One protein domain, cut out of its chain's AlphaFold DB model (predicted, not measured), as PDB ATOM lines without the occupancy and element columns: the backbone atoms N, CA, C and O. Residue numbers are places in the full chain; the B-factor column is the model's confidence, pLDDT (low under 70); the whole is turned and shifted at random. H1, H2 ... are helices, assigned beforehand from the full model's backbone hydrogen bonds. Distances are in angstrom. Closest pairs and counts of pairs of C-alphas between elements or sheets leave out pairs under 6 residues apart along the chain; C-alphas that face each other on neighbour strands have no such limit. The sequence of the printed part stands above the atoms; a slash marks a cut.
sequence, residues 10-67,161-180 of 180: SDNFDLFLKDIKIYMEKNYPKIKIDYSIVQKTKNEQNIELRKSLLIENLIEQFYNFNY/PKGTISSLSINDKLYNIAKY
ATOM      1  N   SER A  10     134.803 152.891  81.994       57.50
ATOM      2  CA  SER A  10     134.853 153.314  83.402       57.50
ATOM      3  C   SER A  10     135.426 154.720  83.614       57.50
ATOM      4  O   SER A  10     134.884 155.470  84.423       57.50
ATOM      5  N   ASP A  11     136.458 155.108  82.855       63.50
ATOM      6  CA  ASP A  11     137.107 156.422  82.982       63.50
ATOM      7  C   ASP A  11     136.141 157.550  82.598       63.50
ATOM      8  O   ASP A  11     136.172 158.632  83.180       63.50
ATOM      9  N   ASN A  12     135.231 157.282  81.656       81.25
ATOM     10  CA  ASN A  12     134.208 158.234  81.227       81.25
ATOM     11  C   ASN A  12     133.185 158.507  82.347       81.25
ATOM     12  O   ASN A  12     132.837 159.658  82.606       81.25
ATOM     13  N   PHE A  13     132.748 157.472  83.074       90.12
ATOM     14  CA  PHE A  13     131.802 157.659  84.177       90.12
ATOM     15  C   PHE A  13     132.435 158.368  85.381       90.12
ATOM     16  O   PHE A  13     131.792 159.222  85.990       90.12
ATOM     17  N   ASP A  14     133.681 158.042  85.729       91.00
ATOM     18  CA  ASP A  14     134.356 158.657  86.878       91.00
ATOM     19  C   ASP A  14     134.654 160.146  86.643       91.00
ATOM     20  O   ASP A  14     134.477 160.963  87.553       91.00
ATOM     21  N   LEU A  15     135.033 160.519  85.412       91.31
ATOM     22  CA  LEU A  15     135.162 161.922  85.003       91.31
ATOM     23  C   LEU A  15     133.816 162.647  85.071       91.31
ATOM     24  O   LEU A  15     133.715 163.675  85.740       91.31
ATOM     25  N   PHE A  16     132.765 162.061  84.491       93.31
ATOM     26  CA  PHE A  16     131.407 162.599  84.581       93.31
ATOM     27  C   PHE A  16     130.963 162.813  86.037       93.31
ATOM     28  O   PHE A  16     130.456 163.876  86.392       93.31
ATOM     29  N   LEU A  17     131.184 161.829  86.913       95.50
ATOM     30  CA  LEU A  17     130.828 161.925  88.326       95.50
ATOM     31  C   LEU A  17     131.575 163.070  89.021       95.50
ATOM     32  O   LEU A  17     130.991 163.779  89.844       95.50
ATOM     33  N   LYS A  18     132.862 163.247  88.710       95.12
ATOM     34  CA  LYS A  18     133.667 164.351  89.237       95.12
ATOM     35  C   LYS A  18     133.112 165.700  88.781       95.12
ATOM     36  O   LYS A  18     132.921 166.581  89.621       95.12
ATOM     37  N   ASP A  19     132.804 165.842  87.498       94.94
ATOM     38  CA  ASP A  19     132.281 167.088  86.934       94.94
ATOM     39  C   ASP A  19     130.905 167.435  87.505       94.94
ATOM     40  O   ASP A  19     130.658 168.578  87.885       94.94
ATOM     41  N   ILE A  20     130.039 166.435  87.677       95.62
ATOM     42  CA  ILE A  20     128.734 166.588  88.325       95.62
ATOM     43  C   ILE A  20     128.870 167.042  89.779       95.62
ATOM     44  O   ILE A  20     128.142 167.939  90.205       95.62
ATOM     45  N   LYS A  21     129.793 166.457  90.550       97.06
ATOM     46  CA  LYS A  21     130.044 166.870  91.940       97.06
ATOM     47  C   LYS A  21     130.482 168.328  92.015       97.06
ATOM     48  O   LYS A  21     129.841 169.119  92.701       97.06
ATOM     49  N   ILE A  22     131.495 168.697  91.230       96.75
ATOM     50  CA  ILE A  22     131.995 170.077  91.153       96.75
ATOM     51  C   ILE A  22     130.872 171.029  90.732       96.75
ATOM     52  O   ILE A  22     130.710 172.110  91.303       96.75
ATOM     53  N   TYR A  23     130.077 170.634  89.738       96.62
ATOM     54  CA  TYR A  23     128.972 171.435  89.243       96.62
ATOM     55  C   TYR A  23     127.915 171.686  90.324       96.62
ATOM     56  O   TYR A  23     127.521 172.840  90.520       96.62
ATOM     57  N   MET A  24     127.482 170.643  91.040       97.44
ATOM     58  CA  MET A  24     126.474 170.752  92.096       97.44
ATOM     59  C   MET A  24     126.978 171.574  93.282       97.44
ATOM     60  O   MET A  24     126.277 172.482  93.726       97.44
ATOM     61  N   GLU A  25     128.208 171.333  93.740       96.50
ATOM     62  CA  GLU A  25     128.825 172.084  94.839       96.50
ATOM     63  C   GLU A  25     128.961 173.573  94.503       96.50
ATOM     64  O   GLU A  25     128.647 174.434  95.323       96.50
ATOM     65  N   LYS A  26     129.378 173.892  93.274       96.62
ATOM     66  CA  LYS A  26     129.574 175.278  92.838       96.62
ATOM     67  C   LYS A  26     128.258 176.018  92.602       96.62
ATOM     68  O   LYS A  26     128.155 177.198  92.929       96.62
ATOM     69  N   ASN A  27     127.277 175.369  91.975       96.75
ATOM     70  CA  ASN A  27     126.064 176.043  91.501       96.75
ATOM     71  C   ASN A  27     124.883 175.930  92.461       96.75
ATOM     72  O   ASN A  27     123.973 176.749  92.361       96.75
ATOM     73  N   TYR A  28     124.876 174.937  93.349       97.69
ATOM     74  CA  TYR A  28     123.770 174.654  94.264       97.69
ATOM     75  C   TYR A  28     124.275 174.285  95.677       97.69
ATOM     76  O   TYR A  28     123.854 173.268  96.234       97.69
ATOM     77  N   PRO A  29     125.145 175.108  96.299       97.12
ATOM     78  CA  PRO A  29     125.897 174.751  97.509       97.12
ATOM     79  C   PRO A  29     125.040 174.465  98.751       97.12
ATOM     80  O   PRO A  29     125.523 173.853  99.702       97.12
ATOM     81  N   LYS A  30     123.775 174.911  98.790       97.38
ATOM     82  CA  LYS A  30     122.873 174.624  99.923       97.38
ATOM     83  C   LYS A  30     122.258 173.220  99.849       97.38
ATOM     84  O   LYS A  30     121.735 172.737 100.851       97.38
ATOM     85  N   ILE A  31     122.318 172.564  98.689       96.75
ATOM     86  CA  ILE A  31     121.744 171.234  98.478       96.75
ATOM     87  C   ILE A  31     122.813 170.183  98.778       96.75
ATOM     88  O   ILE A  31     123.740 169.976  97.998       96.75
ATOM     89  N   LYS A  32     122.681 169.501  99.917       94.69
ATOM     90  CA  LYS A  32     123.560 168.380 100.273       94.69
ATOM     91  C   LYS A  32     123.106 167.128  99.533       94.69
ATOM     92  O   LYS A  32     122.095 166.538  99.895       94.69
ATOM     93  N   ILE A  33     123.854 166.756  98.504       95.69
ATOM     94  CA  ILE A  33     123.559 165.595  97.670       95.69
ATOM     95  C   ILE A  33     124.156 164.319  98.279       95.69
ATOM     96  O   ILE A  33     125.349 164.262  98.578       95.69
ATOM     97  N   ASP A  34     123.339 163.275  98.389       96.81
ATOM     98  CA  ASP A  34     123.770 161.897  98.601       96.81
ATOM     99  C   ASP A  34     124.117 161.229  97.260       96.81
ATOM    100  O   ASP A  34     123.279 161.099  96.370       96.81
ATOM    101  N   TYR A  35     125.358 160.762  97.126       96.44
ATOM    102  CA  TYR A  35     125.847 160.053  95.940       96.44
ATOM    103  C   TYR A  35     125.827 158.522  96.097       96.44
ATOM    104  O   TYR A  35     126.450 157.815  95.302       96.44
ATOM    105  N   SER A  36     125.119 157.973  97.091       95.75
ATOM    106  CA  SER A  36     125.026 156.522  97.332       95.75
ATOM    107  C   SER A  36     124.530 155.723  96.117       95.75
ATOM    108  O   SER A  36     124.903 154.556  95.949       95.75
ATOM    109  N   ILE A  37     123.763 156.353  95.218       95.38
ATOM    110  CA  ILE A  37     123.314 155.760  93.950       95.38
ATOM    111  C   ILE A  37     124.479 155.252  93.088       95.38
ATOM    112  O   ILE A  37     124.336 154.228  92.428       95.38
ATOM    113  N   VAL A  38     125.660 155.879  93.163       94.62
ATOM    114  CA  VAL A  38     126.864 155.463  92.419       94.62
ATOM    115  C   VAL A  38     127.281 154.034  92.768       94.62
ATOM    116  O   VAL A  38     127.704 153.282  91.887       94.62
ATOM    117  N   GLN A  39     127.154 153.657  94.045       94.38
ATOM    118  CA  GLN A  39     127.468 152.310  94.522       94.38
ATOM    119  C   GLN A  39     126.338 151.326  94.222       94.38
ATOM    120  O   GLN A  39     126.604 150.180  93.860       94.38
ATOM    121  N   LYS A  40     125.079 151.774  94.314       93.75
ATOM    122  CA  LYS A  40     123.904 150.956  93.973       93.75
ATOM    123  C   LYS A  40     123.902 150.541  92.499       93.75
ATOM    124  O   LYS A  40     123.465 149.443  92.181       93.75
ATOM    125  N   THR A  41     124.444 151.381  91.618       93.56
ATOM    126  CA  THR A  41     124.513 151.137  90.167       93.56
ATOM    127  C   THR A  41     125.880 150.644  89.692       93.56
ATOM    128  O   THR A  41     126.144 150.633  88.495       93.56
ATOM    129  N   LYS A  42     126.776 150.210  90.590       91.69
ATOM    130  CA  LYS A  42     128.142 149.788  90.216       91.69
ATOM    131  C   LYS A  42     128.193 148.623  89.213       91.69
ATOM    132  O   LYS A  42     129.171 148.497  88.490       91.69
ATOM    133  N   ASN A  43     127.156 147.783  89.202       89.31
ATOM    134  CA  ASN A  43     127.044 146.617  88.321       89.31
ATOM    135  C   ASN A  43     126.327 146.942  86.997       89.31
ATOM    136  O   ASN A  43     126.190 146.053  86.161       89.31
ATOM    137  N   GLU A  44     125.841 148.176  86.816       90.56
ATOM    138  CA  GLU A  44     125.208 148.603  85.568       90.56
ATOM    139  C   GLU A  44     126.274 148.730  84.475       90.56
ATOM    140  O   GLU A  44     127.195 149.544  84.577       90.56
ATOM    141  N   GLN A  45     126.150 147.905  83.436       87.75
ATOM    142  CA  GLN A  45     127.101 147.861  82.325       87.75
ATOM    143  C   GLN A  45     126.851 148.994  81.325       87.75
ATOM    144  O   GLN A  45     127.787 149.474  80.683       87.75
ATOM    145  N   ASN A  46     125.600 149.443  81.196       90.50
ATOM    146  CA  ASN A  46     125.237 150.552  80.334       90.50
ATOM    147  C   ASN A  46     125.543 151.887  81.030       90.50
ATOM    148  O   ASN A  46     124.793 152.368  81.877       90.50
ATOM    149  N   ILE A  47     126.651 152.513  80.636       90.19
ATOM    150  CA  ILE A  47     127.111 153.782  81.216       90.19
ATOM    151  C   ILE A  47     126.101 154.908  81.022       90.19
ATOM    152  O   ILE A  47     125.899 155.684  81.950       90.19
ATOM    153  N   GLU A  48     125.431 154.985  79.876       91.25
ATOM    154  CA  GLU A  48     124.442 156.037  79.611       91.25
ATOM    155  C   GLU A  48     123.205 155.880  80.500       91.25
ATOM    156  O   GLU A  48     122.690 156.861  81.051       91.25
ATOM    157  N   LEU A  49     122.782 154.635  80.736       92.12
ATOM    158  CA  LEU A  49     121.750 154.336  81.726       92.12
ATOM    159  C   LEU A  49     122.230 154.708  83.135       92.12
ATOM    160  O   LEU A  49     121.512 155.374  83.877       92.12
ATOM    161  N   ARG A  50     123.472 154.363  83.491       94.25
ATOM    162  CA  ARG A  50     124.065 154.700  84.792       94.25
ATOM    163  C   ARG A  50     124.153 156.215  85.024       94.25
ATOM    164  O   ARG A  50     123.868 156.673  86.132       94.25
ATOM    165  N   LYS A  51     124.524 156.994  84.000       94.19
ATOM    166  CA  LYS A  51     124.538 158.467  84.025       94.19
ATOM    167  C   LYS A  51     123.129 159.021  84.236       94.19
ATOM    168  O   LYS A  51     122.937 159.855  85.119       94.19
ATOM    169  N   SER A  52     122.150 158.514  83.487       94.88
ATOM    170  CA  SER A  52     120.741 158.918  83.603       94.88
ATOM    171  C   SER A  52     120.186 158.651  85.005       94.88
ATOM    172  O   SER A  52     119.642 159.559  85.625       94.88
ATOM    173  N   LEU A  53     120.432 157.460  85.565       95.94
ATOM    174  CA  LEU A  53     120.013 157.103  86.926       95.94
ATOM    175  C   LEU A  53     120.624 158.022  87.995       95.94
ATOM    176  O   LEU A  53     119.954 158.372  88.968       95.94
ATOM    177  N   LEU A  54     121.890 158.427  87.830       96.69
ATOM    178  CA  LEU A  54     122.496 159.422  88.713       96.69
ATOM    179  C   LEU A  54     121.770 160.765  88.580       96.69
ATOM    180  O   LEU A  54     121.372 161.330  89.592       96.69
ATOM    181  N   ILE A  55     121.577 161.267  87.359       96.44
ATOM    182  CA  ILE A  55     120.928 162.563  87.109       96.44
ATOM    183  C   ILE A  55     119.512 162.598  87.685       96.44
ATOM    184  O   ILE A  55     119.179 163.536  88.407       96.44
ATOM    185  N   GLU A  56     118.703 161.572  87.431       96.00
ATOM    186  CA  GLU A  56     117.349 161.454  87.980       96.00
ATOM    187  C   GLU A  56     117.357 161.517  89.510       96.00
ATOM    188  O   GLU A  56     116.596 162.283  90.105       96.00
ATOM    189  N   ASN A  57     118.281 160.794  90.147       97.19
ATOM    190  CA  ASN A  57     118.428 160.820  91.596       97.19
ATOM    191  C   ASN A  57     118.855 162.204  92.127       97.19
ATOM    192  O   ASN A  57     118.363 162.640  93.166       97.19
ATOM    193  N   LEU A  58     119.728 162.927  91.418       97.56
ATOM    194  CA  LEU A  58     120.116 164.295  91.781       97.56
ATOM    195  C   LEU A  58     118.942 165.266  91.697       97.56
ATOM    196  O   LEU A  58     118.759 166.096  92.588       97.56
ATOM    197  N   ILE A  59     118.150 165.168  90.630       97.25
ATOM    198  CA  ILE A  59     116.978 166.020  90.414       97.25
ATOM    199  C   ILE A  59     115.932 165.749  91.492       97.25
ATOM    200  O   ILE A  59     115.358 166.691  92.039       97.25
ATOM    201  N   GLU A  60     115.710 164.482  91.839       96.50
ATOM    202  CA  GLU A  60     114.794 164.097  92.907       96.50
ATOM    203  C   GLU A  60     115.229 164.690  94.253       96.50
ATOM    204  O   GLU A  60     114.421 165.309  94.947       96.50
ATOM    205  N   GLN A  61     116.514 164.589  94.601       97.50
ATOM    206  CA  GLN A  61     117.054 165.216  95.809       97.50
ATOM    207  C   GLN A  61     116.940 166.745  95.772       97.50
ATOM    208  O   GLN A  61     116.556 167.369  96.761       97.50
ATOM    209  N   PHE A  62     117.220 167.364  94.623       97.81
ATOM    210  CA  PHE A  62     117.072 168.804  94.438       97.81
ATOM    211  C   PHE A  62     115.618 169.258  94.588       97.81
ATOM    212  O   PHE A  62     115.371 170.317  95.168       97.81
ATOM    213  N   TYR A  63     114.655 168.485  94.084       97.19
ATOM    214  CA  TYR A  63     113.224 168.763  94.201       97.19
ATOM    215  C   TYR A  63     112.746 168.593  95.648       97.19
ATOM    216  O   TYR A  63     112.136 169.505  96.205       97.19
ATOM    217  N   ASN A  64     113.113 167.479  96.284       96.19
ATOM    218  CA  ASN A  64     112.679 167.105  97.630       96.19
ATOM    219  C   ASN A  64     113.461 167.787  98.762       96.19
ATOM    220  O   ASN A  64     113.148 167.569  99.932       96.19
ATOM    221  N   PHE A  65     114.469 168.609  98.451       96.88
ATOM    222  CA  PHE A  65     115.205 169.362  99.463       96.88
ATOM    223  C   PHE A  65     114.245 170.177 100.340       96.88
ATOM    224  O   PHE A  65     113.551 171.083  99.855       96.88
ATOM    225  N   ASN A  66     114.228 169.832 101.632       95.06
ATOM    226  CA  ASN A  66     113.368 170.453 102.624       95.06
ATOM    227  C   ASN A  66     113.765 171.918 102.804       95.06
ATOM    228  O   ASN A  66     114.869 172.231 103.245       95.06
ATOM    229  N   TYR A  67     112.842 172.809 102.466       96.94
ATOM    230  CA  TYR A  67     113.046 174.242 102.533       96.94
ATOM    231  C   TYR A  67     111.921 174.875 103.336       96.94
ATOM    232  O   TYR A  67     110.746 174.748 102.990       96.94
ATOM    233  N   PRO A 161     103.897 167.680  90.871       90.25
ATOM    234  CA  PRO A 161     105.297 167.339  91.097       90.25
ATOM    235  C   PRO A 161     106.002 166.763  89.870       90.25
ATOM    236  O   PRO A 161     107.064 167.252  89.492       90.25
ATOM    237  N   LYS A 162     105.381 165.791  89.186       88.69
ATOM    238  CA  LYS A 162     105.976 165.133  88.010       88.69
ATOM    239  C   LYS A 162     106.235 166.120  86.872       88.69
ATOM    240  O   LYS A 162     107.325 166.135  86.310       88.69
ATOM    241  N   GLY A 163     105.249 166.964  86.562       90.38
ATOM    242  CA  GLY A 163     105.391 167.988  85.523       90.38
ATOM    243  C   GLY A 163     106.381 169.090  85.905       90.38
ATOM    244  O   GLY A 163     107.082 169.625  85.052       90.38
ATOM    245  N   THR A 164     106.479 169.429  87.193       93.31
ATOM    246  CA  THR A 164     107.471 170.400  87.655       93.31
ATOM    247  C   THR A 164     108.882 169.852  87.531       93.31
ATOM    248  O   THR A 164     109.717 170.558  86.971       93.31
ATOM    249  N   ILE A 165     109.124 168.616  87.986       92.81
ATOM    250  CA  ILE A 165     110.431 167.952  87.924       92.81
ATOM    251  C   ILE A 165     110.984 167.975  86.503       92.81
ATOM    252  O   ILE A 165     112.111 168.417  86.320       92.81
ATOM    253  N   SER A 166     110.198 167.592  85.491       90.75
ATOM    254  CA  SER A 166     110.663 167.581  84.097       90.75
ATOM    255  C   SER A 166     110.962 168.978  83.534       90.75
ATOM    256  O   SER A 166     111.804 169.114  82.653       90.75
ATOM    257  N   SER A 167     110.323 170.022  84.065       93.12
ATOM    258  CA  SER A 167     110.458 171.409  83.593       93.12
ATOM    259  C   SER A 167     111.597 172.216  84.236       93.12
ATOM    260  O   SER A 167     111.713 173.422  83.974       93.12
ATOM    261  N   LEU A 168     112.378 171.615  85.140       96.06
ATOM    262  CA  LEU A 168     113.465 172.309  85.835       96.06
ATOM    263  C   LEU A 168     114.662 172.510  84.902       96.06
ATOM    264  O   LEU A 168     115.131 171.572  84.267       96.06
ATOM    265  N   SER A 169     115.212 173.725  84.879       95.12
ATOM    266  CA  SER A 169     116.370 174.073  84.047       95.12
ATOM    267  C   SER A 169     117.635 173.299  84.430       95.12
ATOM    268  O   SER A 169     118.528 173.124  83.604       95.12
ATOM    269  N   ILE A 170     117.723 172.821  85.677       95.62
ATOM    270  CA  ILE A 170     118.810 171.947  86.128       95.62
ATOM    271  C   ILE A 170     118.878 170.637  85.327       95.62
ATOM    272  O   ILE A 170     119.983 170.147  85.114       95.62
ATOM    273  N   ASN A 171     117.752 170.116  84.819       93.69
ATOM    274  CA  ASN A 171     117.737 168.890  84.014       93.69
ATOM    275  C   ASN A 171     118.628 169.043  82.787       93.69
ATOM    276  O   ASN A 171     119.579 168.284  82.607       93.69
ATOM    277  N   ASP A 172     118.362 170.075  81.986       93.06
ATOM    278  CA  ASP A 172     119.099 170.340  80.753       93.06
ATOM    279  C   ASP A 172     120.591 170.537  81.037       93.06
ATOM    280  O   ASP A 172     121.444 170.051  80.297       93.06
ATOM    281  N   LYS A 173     120.925 171.210  82.145       94.31
ATOM    282  CA  LYS A 173     122.317 171.450  82.541       94.31
ATOM    283  C   LYS A 173     123.039 170.154  82.912       94.31
ATOM    284  O   LYS A 173     124.155 169.949  82.445       94.31
ATOM    285  N   LEU A 174     122.412 169.273  83.694       94.44
ATOM    286  CA  LEU A 174     123.007 167.992  84.088       94.44
ATOM    287  C   LEU A 174     123.157 167.041  82.895       94.44
ATOM    288  O   LEU A 174     124.216 166.441  82.720       94.44
ATOM    289  N   TYR A 175     122.149 166.956  82.024       92.19
ATOM    290  CA  TYR A 175     122.241 166.146  80.806       92.19
ATOM    291  C   TYR A 175     123.260 166.694  79.806       92.19
ATOM    292  O   TYR A 175     123.889 165.920  79.093       92.19
ATOM    293  N   ASN A 176     123.477 168.010  79.757       91.44
ATOM    294  CA  ASN A 176     124.545 168.574  78.937       91.44
ATOM    295  C   ASN A 176     125.941 168.220  79.462       91.44
ATOM    296  O   ASN A 176     126.830 168.012  78.645       91.44
ATOM    297  N   ILE A 177     126.128 168.088  80.779       90.44
ATOM    298  CA  ILE A 177     127.386 167.579  81.354       90.44
ATOM    299  C   ILE A 177     127.594 166.109  80.970       90.44
ATOM    300  O   ILE A 177     128.705 165.726  80.647       90.44
ATOM    301  N   ALA A 178     126.534 165.294  80.938       85.94
ATOM    302  CA  ALA A 178     126.628 163.869  80.595       85.94
ATOM    303  C   ALA A 178     127.035 163.568  79.143       85.94
ATOM    304  O   ALA A 178     127.513 162.463  78.873       85.94
ATOM    305  N   LYS A 179     126.813 164.520  78.223       80.38
ATOM    306  CA  LYS A 179     127.112 164.383  76.786       80.38
ATOM    307  C   LYS A 179     128.605 164.440  76.458       80.38
ATOM    308  O   LYS A 179     128.977 163.998  75.371       80.38
ATOM    309  N   TYR A 180     129.414 165.023  77.339       57.91
ATOM    310  CA  TYR A 180     130.861 165.178  77.177       57.91
ATOM    311  C   TYR A 180     131.604 164.223  78.113       57.91
ATOM    312  O   TYR A 180     132.730 163.832  77.735       57.91
TER     313      TYR A 180
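Overview. This is residues 10 to 67 and 161 to 180 of the 180 residues of the protein "HNH endonuclease" of Arcobacter aquimarinus (UniProt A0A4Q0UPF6). Two long helices, H1 and H3, run the same way side by side, and the shorter H5 runs opposite to both, the three centres making a triangle: a three-helix bundle. The little helix H2 packs on H3, while H4 lies farthest from the middle of the domain. The printed part has 78 residues with five named helices, in the order H1 to H5, and no named strand: all helix. It is compact, with a radius of gyration of the C-alphas of 12.2 A and spans of 35 by 25 by 22 A.

Arrangement. H3, residues 47 to 64, is the hub. With residues 51 to 59 alone it touches H5, residues 169 to 178, opposite ways at a shallow tilt of 25 degrees; the closest C-alphas, of Ile 55 and Leu 174, are 6.6 A apart. H1, residues 10 to 27, touches H5 with residues 16 to 20 alone, opposite ways at a shallow tilt of 30 degrees, closest at C-alphas Phe 16 and Ala 178, 6.4 A. H1 and H3 are close but not clearly touching, the same way at a shallow tilt of 20 degrees; their closest C-alphas, of Phe 13 and Ile 47, are 6.8 A apart. H2, residues 37 to 40, touches H3 at residues 53 to 57 alone, with C-alphas Ile 37 and Leu 54 closest at 6.4 A. H4, residues 161 to 166, only just touches H3, with 3 pairs of C-alphas within 8 A, the closest Tyr 63 and Ile 165 at 6.9 A. In H1, H3, H4 and H5 every O i to N i+4 pair is within hydrogen-bond range; H2 is too short for one.

Along the chain. H3 is 25.6 A long and H1 25.7 A, from C-alpha 10 at (134.853, 153.314, 83.402). H5 spans 14.9 A, ending with C-alpha 178 at (126.628, 163.869, 80.595). H4 is 8.8 A and H2 4.8 A.

Size, cuts and confidence. The C-alphas farthest apart, of Gln 45 and Tyr 67, are 36.1 A apart. Residues 68 to 160 are not printed, and C-alphas 67 and 161 are 15.4 A apart across this cut. No link printed whole is long. Residues 10, 11 and 180 have pLDDT under 70.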